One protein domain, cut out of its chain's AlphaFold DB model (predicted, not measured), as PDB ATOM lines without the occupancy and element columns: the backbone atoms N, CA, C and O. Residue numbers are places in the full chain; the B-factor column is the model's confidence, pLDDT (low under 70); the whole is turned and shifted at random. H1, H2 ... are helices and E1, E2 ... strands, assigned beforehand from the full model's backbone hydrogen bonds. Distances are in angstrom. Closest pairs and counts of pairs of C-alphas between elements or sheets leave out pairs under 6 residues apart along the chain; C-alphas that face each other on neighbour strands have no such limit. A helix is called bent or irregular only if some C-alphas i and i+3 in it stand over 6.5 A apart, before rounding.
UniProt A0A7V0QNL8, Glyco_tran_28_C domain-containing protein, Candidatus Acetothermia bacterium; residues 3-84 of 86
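What this domain is: This is residues 3 to 84 of the 86 residues of the protein "Glyco_tran_28_C domain-containing protein" of Candidatus Acetothermia bacterium (UniProt A0A7V0QNL8). This is a flat, open body with a single helical arm: H2 and H3 make a corner, about perpendicular, with H1, the short strand E1 and the first printed residues inside it, and H4 sticks out as the arm. The printed part opens beside E1 and folds back through H1 to E1; the link of residues 31 to 40 then goes out to H2, H3 crosses back past the ends of E1 and H1, and H4 runs on in much the same direction as H3, with residues 67 to 84 standing free. The printed part has 82 residues with four named helices and one named strand, in the order H1, E1, H2, H3, H4, and the class is mostly helix. The whole is only just loose, close to extended, with a radius of gyration of the C-alphas of 17.1 A; the arm makes much of the longest of the three spans, 56 by 33 by 16 A.

Where its parts are: Begin at Ile 3, whose C-alpha is at (-45.602, -37.742, 21.274), and read on to C-alpha 11 at (-53.402, -19.193, 27.393), where H1 begins. H1 takes residues 11 to 24 and measures 22.2 A from first to last C-alpha; it is irregular, with C-alphas 12 and 15 standing 8.4 A apart. Residues 28 to 30 are the strand E1, and residues 41 to 49 are H2, 12.2 A long. Look next at C-alpha 52 at (-37.274, -48.121, 14.425), from which H3 runs through residues 52 to 65, 20.7 A to its last C-alpha. H4, residues 70 to 82, is 18.5 A long and ends at C-alpha 82 at (-27.905, -2.138, 23.289).

How they stand to each other: Start again at residues 3 to 4, which pair in parallel with residues 29 to 30 of E1, a short pairing; E1 pairs with no named strand. Between H1 and E1 you will find 6 pairs of C-alphas within 8 A, the closest being those of Ile 22 and Cys 28, 6.1 A apart. H1 and H3 are close but not clearly touching, and their closest C-alphas are those of Ile 22 and Val 62, 6.7 A apart. These two helices run opposite ways at a steep tilt of 63 degrees. From E1, look across to H3: the closest C-alphas are those of Cys 28 and Met 58, 6.4 A apart. H2 and H3 only just touch, with 3 pairs of C-alphas within 8 A, and they touch only at the corner by their link, with residues 54 to 55 of H3 alone. Their closest C-alphas are those of Leu 48 and Leu 55, 6.8 A apart, and their lines are about perpendicular at 89 degrees. H2 is apart from H1 and from E1, and H4 is apart from H1, E1, H2 and H3. Along the helix backbones, every O i to N i+4 pair is within hydrogen-bond range in H2 and H4, while H1 has 8 of 10 and H3 has 9 of 10.

The domain as a whole: The C-alphas of Lys 43 and Gly 84 are the two farthest apart, at 56.2 A. Without residues 67 to 84, which stand free, the body of 64 residues spans 35 by 29 by 11 A. The links from H1 to E1, from H2 to H3 and from H3 to H4 are tight, and the link from E1 to H2 is short, with 10 residues. The printed part has no cut from residue 3 to residue 84. The mean pLDDT of the printed part of this model is 94.0, and no printed residue is under 70.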
ATOM      1  N   ILE A   3     -44.146 -37.904  21.297       97.19
ATOM      2  CA  ILE A   3     -45.602 -37.742  21.274       97.19
ATOM      3  C   ILE A   3     -45.878 -36.456  22.053       97.19
ATOM      4  O   ILE A   3     -45.486 -36.359  23.213       97.19
ATOM      5  N   LEU A   4     -46.491 -35.464  21.413       96.50
ATOM      6  CA  LEU A   4     -46.811 -34.183  22.037       96.50
ATOM      7  C   LEU A   4     -48.312 -34.111  22.291       96.50
ATOM      8  O   LEU A   4     -49.100 -34.309  21.367       96.50
ATOM      9  N   ILE A   5     -48.677 -33.819  23.539       95.75
ATOM     10  CA  ILE A   5     -50.058 -33.624  23.979       95.75
ATOM     11  C   ILE A   5     -50.169 -32.195  24.527       95.75
ATOM     12  O   ILE A   5     -49.910 -31.992  25.713       95.75
ATOM     13  N   PRO A   6     -50.451 -31.188  23.677       94.62
ATOM     14  CA  PRO A   6     -50.626 -29.811  24.125       94.62
ATOM     15  C   PRO A   6     -51.772 -29.704  25.125       94.62
ATOM     16  O   PRO A   6     -52.856 -30.237  24.879       94.62
ATOM     17  N   TRP A   7     -51.534 -29.002  26.228       91.69
ATOM     18  CA  TRP A   7     -52.560 -28.733  27.227       91.69
ATOM     19  C   TRP A   7     -53.546 -27.677  26.716       91.69
ATOM     20  O   TRP A   7     -53.156 -26.546  26.420       91.69
ATOM     21  N   ALA A   8     -54.830 -28.026  26.654       82.12
ATOM     22  CA  ALA A   8     -55.901 -27.180  26.130       82.12
ATOM     23  C   ALA A   8     -56.203 -25.960  27.018       82.12
ATOM     24  O   ALA A   8     -56.828 -25.006  26.563       82.12
ATOM     25  N   GLY A   9     -55.765 -25.978  28.282       82.06
ATOM     26  CA  GLY A   9     -55.910 -24.854  29.212       82.06
ATOM     27  C   GLY A   9     -54.838 -23.767  29.074       82.06
ATOM     28  O   GLY A   9     -54.872 -22.787  29.818       82.06
ATOM     29  N   ALA A  10     -53.873 -23.920  28.161       76.38
ATOM     30  CA  ALA A  10     -52.817 -22.933  27.963       76.38
ATOM     31  C   ALA A  10     -53.370 -21.639  27.340       76.38
ATOM     32  O   ALA A  10     -54.016 -21.659  26.292       76.38
ATOM     33  N   ALA A  11     -53.067 -20.494  27.958       73.56
ATOM     34  CA  ALA A  11     -53.402 -19.193  27.393       73.56
ATOM     35  C   ALA A  11     -52.779 -19.037  25.990       73.56
ATOM     36  O   ALA A  11     -51.577 -19.237  25.814       73.56
ATOM     37  N   GLY A  12     -53.607 -18.691  25.001       77.19
ATOM     38  CA  GLY A  12     -53.168 -18.381  23.635       77.19
ATOM     39  C   GLY A  12     -52.866 -19.578  22.724       77.19
ATOM     40  O   GLY A  12     -52.356 -19.352  21.636       77.19
ATOM     41  N   ASP A  13     -53.150 -20.821  23.139       82.75
ATOM     42  CA  ASP A  13     -52.960 -22.056  22.340       82.75
ATOM     43  C   ASP A  13     -51.523 -22.284  21.803       82.75
ATOM     44  O   ASP A  13     -51.258 -23.127  20.946       82.75
ATOM     45  N   HIS A  14     -50.537 -21.585  22.375       88.38
ATOM     46  CA  HIS A  14     -49.148 -21.616  21.909       88.38
ATOM     47  C   HIS A  14     -48.491 -23.001  21.994       88.38
ATOM     48  O   HIS A  14     -47.554 -23.298  21.250       88.38
ATOM     49  N   GLN A  15     -48.955 -23.875  22.894       92.19
ATOM     50  CA  GLN A  15     -48.457 -25.253  22.942       92.19
ATOM     51  C   GLN A  15     -48.835 -26.030  21.676       92.19
ATOM     52  O   GLN A  15     -48.024 -26.816  21.179       92.19
ATOM     53  N   THR A  16     -50.035 -25.793  21.144       92.81
ATOM     54  CA  THR A  16     -50.504 -26.415  19.907       92.81
ATOM     55  C   THR A  16     -49.684 -25.920  18.728       92.81
ATOM     56  O   THR A  16     -49.198 -26.749  17.962       92.81
ATOM     57  N   ASP A  17     -49.430 -24.614  18.629       92.62
ATOM     58  CA  ASP A  17     -48.583 -24.039  17.575       92.62
ATOM     59  C   ASP A  17     -47.177 -24.653  17.570       92.62
ATOM     60  O   ASP A  17     -46.687 -25.122  16.536       92.62
ATOM     61  N   ASN A  18     -46.548 -24.728  18.746       91.56
ATOM     62  CA  ASN A  18     -45.225 -25.327  18.904       91.56
ATOM     63  C   ASN A  18     -45.214 -26.800  18.477       91.56
ATOM     64  O   ASN A  18     -44.311 -27.245  17.763       91.56
ATOM     65  N   ALA A  19     -46.221 -27.570  18.891       94.75
ATOM     66  CA  ALA A  19     -46.305 -28.979  18.539       94.75
ATOM     67  C   ALA A  19     -46.615 -29.188  17.048       94.75
ATOM     68  O   ALA A  19     -46.046 -30.085  16.425       94.75
ATOM     69  N   GLN A  20     -47.458 -28.344  16.446       94.94
ATOM     70  CA  GLN A  20     -47.743 -28.365  15.013       94.94
ATOM     71  C   GLN A  20     -46.501 -28.053  14.179       94.94
ATOM     72  O   GLN A  20     -46.292 -28.708  13.160       94.94
ATOM     73  N   ALA A  21     -45.667 -27.098  14.600       94.38
ATOM     74  CA  ALA A  21     -44.418 -26.781  13.908       94.38
ATOM     75  C   ALA A  21     -43.503 -28.012  13.795       94.38
ATOM     76  O   ALA A  21     -42.939 -28.268  12.736       94.38
ATOM     77  N   ILE A  22     -43.419 -28.831  14.848       95.00
ATOM     78  CA  ILE A  22     -42.627 -30.070  14.843       95.00
ATOM     79  C   ILE A  22     -43.341 -31.191  14.067       95.00
ATOM     80  O   ILE A  22     -42.702 -31.959  13.344       95.00
ATOM     81  N   ALA A  23     -44.665 -31.301  14.204       96.25
ATOM     82  CA  ALA A  23     -45.456 -32.340  13.549       96.25
ATOM     83  C   ALA A  23     -45.470 -32.186  12.022       96.25
ATOM     84  O   ALA A  23     -45.381 -33.190  11.318       96.25
ATOM     85  N   LYS A  24     -45.520 -30.946  11.510       96.44
ATOM     86  CA  LYS A  24     -45.454 -30.629  10.070       96.44
ATOM     87  C   LYS A  24     -44.180 -31.158   9.413       96.44
ATOM     88  O   LYS A  24     -44.227 -31.632   8.285       96.44
ATOM     89  N   GLU A  25     -43.074 -31.161  10.148       96.38
ATOM     90  CA  GLU A  25     -41.792 -31.704   9.685       96.38
ATOM     91  C   GLU A  25     -41.716 -33.235   9.780       96.38
ATOM     92  O   GLU A  25     -40.772 -33.850   9.284       96.38
ATOM     93  N   GLY A  26     -42.700 -33.868  10.428       96.69
ATOM     94  CA  GLY A  26     -42.709 -35.295  10.736       96.69
ATOM     95  C   GLY A  26     -41.905 -35.657  11.987       96.69
ATOM     96  O   GLY A  26     -41.568 -36.823  12.178       96.69
ATOM     97  N   GLY A  27     -41.573 -34.685  12.842       96.94
ATOM     98  CA  GLY A  27     -40.711 -34.887  14.010       96.94
ATOM     99  C   GLY A  27     -41.401 -35.476  15.246       96.94
ATOM    100  O   GLY A  27     -40.748 -36.060  16.121       96.94
ATOM    101  N   CYS A  28     -42.726 -35.352  15.322       97.38
ATOM    102  CA  CYS A  28     -43.532 -35.842  16.435       97.38
ATOM    103  C   CYS A  28     -44.902 -36.357  15.981       97.38
ATOM    104  O   CYS A  28     -45.390 -36.023  14.903       97.38
ATOM    105  N   VAL A  29     -45.544 -37.138  16.848       97.31
ATOM    106  CA  VAL A  29     -46.983 -37.403  16.770       97.31
ATOM    107  C   VAL A  29     -47.690 -36.385  17.658       97.31
ATOM    108  O   VAL A  29     -47.432 -36.338  18.857       97.31
ATOM    109  N   LEU A  30     -48.562 -35.569  17.074       96.38
ATOM    110  CA  LEU A  30     -49.401 -34.628  17.810       96.38
ATOM    111  C   LEU A  30     -50.716 -35.309  18.201       96.38
ATOM    112  O   LEU A  30     -51.438 -35.809  17.340       96.38
ATOM    113  N   VAL A  31     -51.025 -35.310  19.494       95.75
ATOM    114  CA  VAL A  31     -52.257 -35.857  20.061       95.75
ATOM    115  C   VAL A  31     -52.989 -34.732  20.796       95.75
ATOM    116  O   VAL A  31     -52.490 -34.255  21.808       95.75
ATOM    117  N   PRO A  32     -54.172 -34.297  20.335       92.31
ATOM    118  CA  PRO A  32     -54.978 -33.336  21.084       92.31
ATOM    119  C   PRO A  32     -55.399 -33.905  22.448       92.31
ATOM    120  O   PRO A  32     -55.863 -35.044  22.513       92.31
ATOM    121  N   GLU A  33     -55.303 -33.112  23.518       92.69
ATOM    122  CA  GLU A  33     -55.605 -33.559  24.889       92.69
ATOM    123  C   GLU A  33     -57.003 -34.180  25.030       92.69
ATOM    124  O   GLU A  33     -57.154 -35.232  25.648       92.69
ATOM    125  N   HIS A  34     -58.024 -33.594  24.396       90.50
ATOM    126  CA  HIS A  34     -59.398 -34.108  24.467       90.50
ATOM    127  C   HIS A  34     -59.545 -35.531  23.901       90.50
ATOM    128  O   HIS A  34     -60.426 -36.266  24.337       90.50
ATOM    129  N   LYS A  35     -58.666 -35.955  22.981       91.25
ATOM    130  CA  LYS A  35     -58.669 -37.314  22.415       91.25
ATOM    131  C   LYS A  35     -57.935 -38.330  23.280       91.25
ATOM    132  O   LYS A  35     -58.009 -39.524  23.006       91.25
ATOM    133  N   LEU A  36     -57.222 -37.888  24.317       89.75
ATOM    134  CA  LEU A  36     -56.377 -38.766  25.123       89.75
ATOM    135  C   LEU A  36     -57.188 -39.851  25.841       89.75
ATOM    136  O   LEU A  36     -56.728 -40.982  25.932       89.75
ATOM    137  N   LYS A  37     -58.401 -39.523  26.306       89.12
ATOM    138  CA  LYS A  37     -59.285 -40.469  27.011       89.12
ATOM    139  C   LYS A  37     -59.867 -41.554  26.103       89.12
ATOM    140  O   LYS A  37     -60.201 -42.629  26.583       89.12
ATOM    141  N   GLU A  38     -60.003 -41.262  24.816       93.00
ATOM    142  CA  GLU A  38     -60.598 -42.160  23.819       93.00
ATOM    143  C   GLU A  38     -59.539 -42.997  23.088       93.00
ATOM    144  O   GLU A  38     -59.854 -43.965  22.397       93.00
ATOM    145  N   MET A  39     -58.267 -42.617  23.220       93.69
ATOM    146  CA  MET A  39     -57.149 -43.238  22.529       93.69
ATOM    147  C   MET A  39     -56.437 -44.263  23.415       93.69
ATOM    148  O   MET A  39     -56.113 -44.011  24.571       93.69
ATOM    149  N   ASP A  40     -56.054 -45.385  22.813       95.69
ATOM    150  CA  ASP A  40     -55.087 -46.308  23.403       95.69
ATOM    151  C   ASP A  40     -53.653 -45.771  23.219       95.69
ATOM    152  O   ASP A  40     -52.972 -46.040  22.219       95.69
ATOM    153  N   LEU A  41     -53.206 -44.956  24.180       95.25
ATOM    154  CA  LEU A  41     -51.855 -44.388  24.180       95.25
ATOM    155  C   LEU A  41     -50.777 -45.480  24.261       95.25
ATOM    156  O   LEU A  41     -49.735 -45.355  23.618       95.25
ATOM    157  N   GLY A  42     -51.036 -46.568  24.994       96.69
ATOM    158  CA  GLY A  42     -50.112 -47.697  25.114       96.69
ATOM    159  C   GLY A  42     -49.839 -48.339  23.757       96.69
ATOM    160  O   GLY A  42     -48.686 -48.524  23.367       96.69
ATOM    161  N   LYS A  43     -50.891 -48.578  22.971       97.06
ATOM    162  CA  LYS A  43     -50.775 -49.081  21.599       97.06
ATOM    163  C   LYS A  43     -50.045 -48.115  20.674       97.06
ATOM    164  O   LYS A  43     -49.296 -48.571  19.812       97.06
ATOM    165  N   LEU A  44     -50.235 -46.800  20.819       96.38
ATOM    166  CA  LEU A  44     -49.467 -45.815  20.048       96.38
ATOM    167  C   LEU A  44     -47.971 -45.885  20.384       96.38
ATOM    168  O   LEU A  44     -47.148 -45.926  19.470       96.38
ATOM    169  N   ILE A  45     -47.627 -45.936  21.673       97.12
ATOM    170  CA  ILE A  45     -46.239 -46.055  22.135       97.12
ATOM    171  C   ILE A  45     -45.612 -47.345  21.601       97.12
ATOM    172  O   ILE A  45     -44.548 -47.285  20.993       97.12
ATOM    173  N   LEU A  46     -46.289 -48.490  21.746       98.06
ATOM    174  CA  LEU A  46     -45.802 -49.781  21.248       98.06
ATOM    175  C   LEU A  46     -45.601 -49.773  19.729       98.06
ATOM    176  O   LEU A  46     -44.566 -50.224  19.246       98.06
ATOM    177  N   LYS A  47     -46.543 -49.203  18.966       97.12
ATOM    178  CA  LYS A  47     -46.396 -49.053  17.510       97.12
ATOM    179  C   LYS A  47     -45.173 -48.226  17.127       97.12
ATOM    180  O   LYS A  47     -44.505 -48.569  16.162       97.12
ATOM    181  N   LEU A  48     -44.899 -47.132  17.841       97.50
ATOM    182  CA  LEU A  48     -43.704 -46.323  17.593       97.50
ATOM    183  C   LEU A  48     -42.432 -47.068  17.998       97.50
ATOM    184  O   LEU A  48     -41.458 -47.033  17.259       97.50
ATOM    185  N   TRP A  49     -42.450 -47.755  19.140       97.19
ATOM    186  CA  TRP A  49     -41.315 -48.523  19.651       97.19
ATOM    187  C   TRP A  49     -40.885 -49.644  18.699       97.19
ATOM    188  O   TRP A  49     -39.696 -49.885  18.526       97.19
ATOM    189  N   MET A  50     -41.848 -50.312  18.061       98.19
ATOM    190  CA  MET A  50     -41.588 -51.396  17.109       98.19
ATOM    191  C   MET A  50     -41.160 -50.916  15.712       98.19
ATOM    192  O   MET A  50     -40.726 -51.732  14.905       98.19
ATOM    193  N   ASP A  51     -41.280 -49.622  15.408       98.19
ATOM    194  CA  ASP A  51     -40.966 -49.043  14.098       98.19
ATOM    195  C   ASP A  51     -39.719 -48.152  14.197       98.19
ATOM    196  O   ASP A  51     -39.779 -46.917  14.240       98.19
ATOM    197  N   GLU A  52     -38.557 -48.804  14.268       98.12
ATOM    198  CA  GLU A  52     -37.274 -48.121  14.425       98.12
ATOM    199  C   GLU A  52     -36.988 -47.163  13.260       98.12
ATOM    200  O   GLU A  52     -36.502 -46.048  13.466       98.12
ATOM    201  N   GLU A  53     -37.337 -47.547  12.030       98.38
ATOM    202  CA  GLU A  53     -37.153 -46.677  10.872       98.38
ATOM    203  C   GLU A  53     -37.967 -45.389  10.991       98.38
ATOM    204  O   GLU A  53     -37.462 -44.301  10.699       98.38
ATOM    205  N   ARG A  54     -39.221 -45.479  11.445       98.00
ATOM    206  CA  ARG A  54     -40.037 -44.294  11.703       98.00
ATOM    207  C   ARG A  54     -39.426 -43.429  12.789       98.00
ATOM    208  O   ARG A  54     -39.377 -42.214  12.605       98.00
ATOM    209  N   LEU A  55     -38.925 -44.012  13.876       98.44
ATOM    210  CA  LEU A  55     -38.235 -43.248  14.918       98.44
ATOM    211  C   LEU A  55     -36.998 -42.526  14.363       98.44
ATOM    212  O   LEU A  55     -36.806 -41.346  14.672       98.44
ATOM    213  N   ARG A  56     -36.206 -43.169  13.494       98.25
ATOM    214  CA  ARG A  56     -35.068 -42.523  12.816       98.25
ATOM    215  C   ARG A  56     -35.521 -41.378  11.908       98.25
ATOM    216  O   ARG A  56     -34.961 -40.287  12.005       98.25
ATOM    217  N   ARG A  57     -36.567 -41.573  11.093       98.12
ATOM    218  CA  ARG A  57     -37.146 -40.508  10.246       98.12
ATOM    219  C   ARG A  57     -37.630 -39.319  11.080       98.12
ATOM    220  O   ARG A  57     -37.328 -38.177  10.745       98.12
ATOM    221  N   MET A  58     -38.312 -39.576  12.199       98.19
ATOM    222  CA  MET A  58     -38.754 -38.532  13.129       98.19
ATOM    223  C   MET A  58     -37.569 -37.788  13.756       98.19
ATOM    224  O   MET A  58     -37.603 -36.569  13.892       98.19
ATOM    225  N   ALA A  59     -36.504 -38.494  14.144       97.69
ATOM    226  CA  ALA A  59     -35.305 -37.861  14.688       97.69
ATOM    227  C   ALA A  59     -34.621 -36.949  13.654       97.69
ATOM    228  O   ALA A  59     -34.321 -35.798  13.966       97.69
ATOM    229  N   GLN A  60     -34.450 -37.428  12.420       97.56
ATOM    230  CA  GLN A  60     -33.886 -36.641  11.317       97.56
ATOM    231  C   GLN A  60     -34.738 -35.406  11.004       97.56
ATOM    232  O   GLN A  60     -34.198 -34.319  10.814       97.56
ATOM    233  N   ALA A  61     -36.066 -35.547  10.998       96.81
ATOM    234  CA  ALA A  61     -36.988 -34.435  10.798       96.81
ATOM    235  C   ALA A  61     -36.780 -33.306  11.816       96.81
ATOM    236  O   ALA A  61     -36.599 -32.156  11.423       96.81
ATOM    237  N   VAL A  62     -36.724 -33.632  13.114       94.44
ATOM    238  CA  VAL A  62     -36.483 -32.626  14.164       94.44
ATOM    239  C   VAL A  62     -35.106 -31.981  14.009       94.44
ATOM    240  O   VAL A  62     -34.977 -30.774  14.185       94.44
ATOM    241  N   GLN A  63     -34.079 -32.756  13.650       95.00
ATOM    242  CA  GLN A  63     -32.729 -32.222  13.458       95.00
ATOM    243  C   GLN A  63     -32.657 -31.175  12.339       95.00
ATOM    244  O   GLN A  63     -31.913 -30.209  12.483       95.00
ATOM    245  N   ARG A  64     -33.447 -31.314  11.264       92.88
ATOM    246  CA  ARG A  64     -33.473 -30.336  10.159       92.88
ATOM    247  C   ARG A  64     -33.983 -28.958  10.571       92.88
ATOM    248  O   ARG A  64     -33.555 -27.964   9.994       92.88
ATOM    249  N   VAL A  65     -34.879 -28.896  11.553       89.81
ATOM    250  CA  VAL A  65     -35.470 -27.634  12.032       89.81
ATOM    251  C   VAL A  65     -34.913 -27.169  13.373       89.81
ATOM    252  O   VAL A  65     -35.250 -26.082  13.846       89.81
ATOM    253  N   ALA A  66     -34.036 -27.964  13.988       92.62
ATOM    254  CA  ALA A  66     -33.362 -27.592  15.216       92.62
ATOM    255  C   ALA A  66     -32.526 -26.321  15.006       92.62
ATOM    256  O   ALA A  66     -31.813 -26.166  14.016       92.62
ATOM    257  N   ARG A  67     -32.561 -25.423  15.995       94.81
ATOM    258  CA  ARG A  67     -31.721 -24.218  16.040       94.81
ATOM    259  C   ARG A  67     -30.841 -24.237  17.295       94.81
ATOM    260  O   ARG A  67     -31.121 -23.491  18.232       94.81
ATOM    261  N   PRO A  68     -29.769 -25.058  17.345       95.62
ATOM    262  CA  PRO A  68     -28.946 -25.225  18.550       95.62
ATOM    263  C   PRO A  68     -28.335 -23.921  19.074       95.62
ATOM    264  O   PRO A  68     -28.063 -23.790  20.262       95.62
ATOM    265  N   GLN A  69     -28.129 -22.943  18.188       96.94
ATOM    266  CA  GLN A  69     -27.531 -21.650  18.519       96.94
ATOM    267  C   GLN A  69     -28.568 -20.532  18.727       96.94
ATOM    268  O   GLN A  69     -28.175 -19.376  18.850       96.94
ATOM    269  N   ALA A  70     -29.873 -20.837  18.787       96.38
ATOM    270  CA  ALA A  70     -30.931 -19.823  18.875       96.38
ATOM    271  C   ALA A  70     -30.726 -18.844  20.041       96.38
ATOM    272  O   ALA A  70     -30.775 -17.635  19.838       96.38
ATOM    273  N   ALA A  71     -30.419 -19.351  21.239       97.25
ATOM    274  CA  ALA A  71     -30.172 -18.505  22.406       97.25
ATOM    275  C   ALA A  71     -28.968 -17.566  22.205       97.25
ATOM    276  O   ALA A  71     -29.032 -16.389  22.556       97.25
ATOM    277  N   ARG A  72     -27.885 -18.065  21.591       97.88
ATOM    278  CA  ARG A  72     -26.698 -17.257  21.276       97.88
ATOM    279  C   ARG A  72     -27.015 -16.178  20.245       97.88
ATOM    280  O   ARG A  72     -26.601 -15.042  20.443       97.88
ATOM    281  N   ALA A  73     -27.750 -16.526  19.190       97.56
ATOM    282  CA  ALA A  73     -28.169 -15.580  18.160       97.56
ATOM    283  C   ALA A  73     -29.020 -14.453  18.766       97.56
ATOM    284  O   ALA A  73     -28.703 -13.285  18.583       97.56
ATOM    285  N   VAL A  74     -30.022 -14.791  19.588       97.81
ATOM    286  CA  VAL A  74     -30.852 -13.792  20.285       97.81
ATOM    287  C   VAL A  74     -30.000 -12.884  21.176       97.81
ATOM    288  O   VAL A  74     -30.147 -11.667  21.129       97.81
ATOM    289  N   ALA A  75     -29.077 -13.446  21.961       97.69
ATOM    290  CA  ALA A  75     -28.202 -12.647  22.816       97.69
ATOM    291  C   ALA A  75     -27.309 -11.684  22.012       97.69
ATOM    292  O   ALA A  75     -27.095 -10.548  22.435       97.69
ATOM    293  N   GLN A  76     -26.798 -12.114  20.854       97.31
ATOM    294  CA  GLN A  76     -25.999 -11.263  19.967       97.31
ATOM    295  C   GLN A  76     -26.813 -10.084  19.424       97.31
ATOM    296  O   GLN A  76     -26.325  -8.956  19.486       97.31
ATOM    297  N   GLU A  77     -28.047 -10.322  18.978       96.81
ATOM    298  CA  GLU A  77     -28.950  -9.264  18.505       96.81
ATOM    299  C   GLU A  77     -29.270  -8.251  19.613       96.81
ATOM    300  O   GLU A  77     -29.156  -7.041  19.414       96.81
ATOM    301  N   LEU A  78     -29.582  -8.725  20.823       97.31
ATOM    302  CA  LEU A  78     -29.851  -7.848  21.967       97.31
ATOM    303  C   LEU A  78     -28.638  -6.974  22.326       97.31
ATOM    304  O   LEU A  78     -28.788  -5.785  22.604       97.31
ATOM    305  N   LEU A  79     -27.427  -7.541  22.294       97.25
ATOM    306  CA  LEU A  79     -26.192  -6.794  22.547       97.25
ATOM    307  C   LEU A  79     -25.878  -5.784  21.438       97.25
ATOM    308  O   LEU A  79     -25.314  -4.731  21.736       97.25
ATOM    309  N   ALA A  80     -26.207  -6.089  20.181       95.94
ATOM    310  CA  ALA A  80     -26.047  -5.156  19.068       95.94
ATOM    311  C   ALA A  80     -26.979  -3.946  19.229       95.94
ATOM    312  O   ALA A  80     -26.506  -2.812  19.180       95.94
ATOM    313  N   LEU A  81     -28.258  -4.189  19.541       96.00
ATOM    314  CA  LEU A  81     -29.240  -3.138  19.823       96.00
ATOM    315  C   LEU A  81     -28.809  -2.253  21.002       96.00
ATOM    316  O   LEU A  81     -28.853  -1.027  20.911       96.00
ATOM    317  N   ALA A  82     -28.334  -2.862  22.092       95.06
ATOM    318  CA  ALA A  82     -27.905  -2.138  23.289       95.06
ATOM    319  C   ALA A  82     -26.665  -1.256  23.066       95.06
ATOM    320  O   ALA A  82     -26.512  -0.231  23.726       95.06
ATOM    321  N   LYS A  83     -25.778  -1.630  22.134       92.00
ATOM    322  CA  LYS A  83     -24.588  -0.836  21.782       92.00
ATOM    323  C   LYS A  83     -24.906   0.378  20.907       92.00
ATOM    324  O   LYS A  83     -23.987   1.123  20.579       92.00
ATOM    325  N   GLY A  84     -26.179   0.579  20.560       75.06
ATOM    326  CA  GLY A  84     -26.594   1.561  19.577       75.06
ATOM    327  C   GLY A  84     -26.144   1.087  18.207       75.06
ATOM    328  O   GLY A  84     -25.050   1.426  17.755       75.06
TER     329      GLY A  84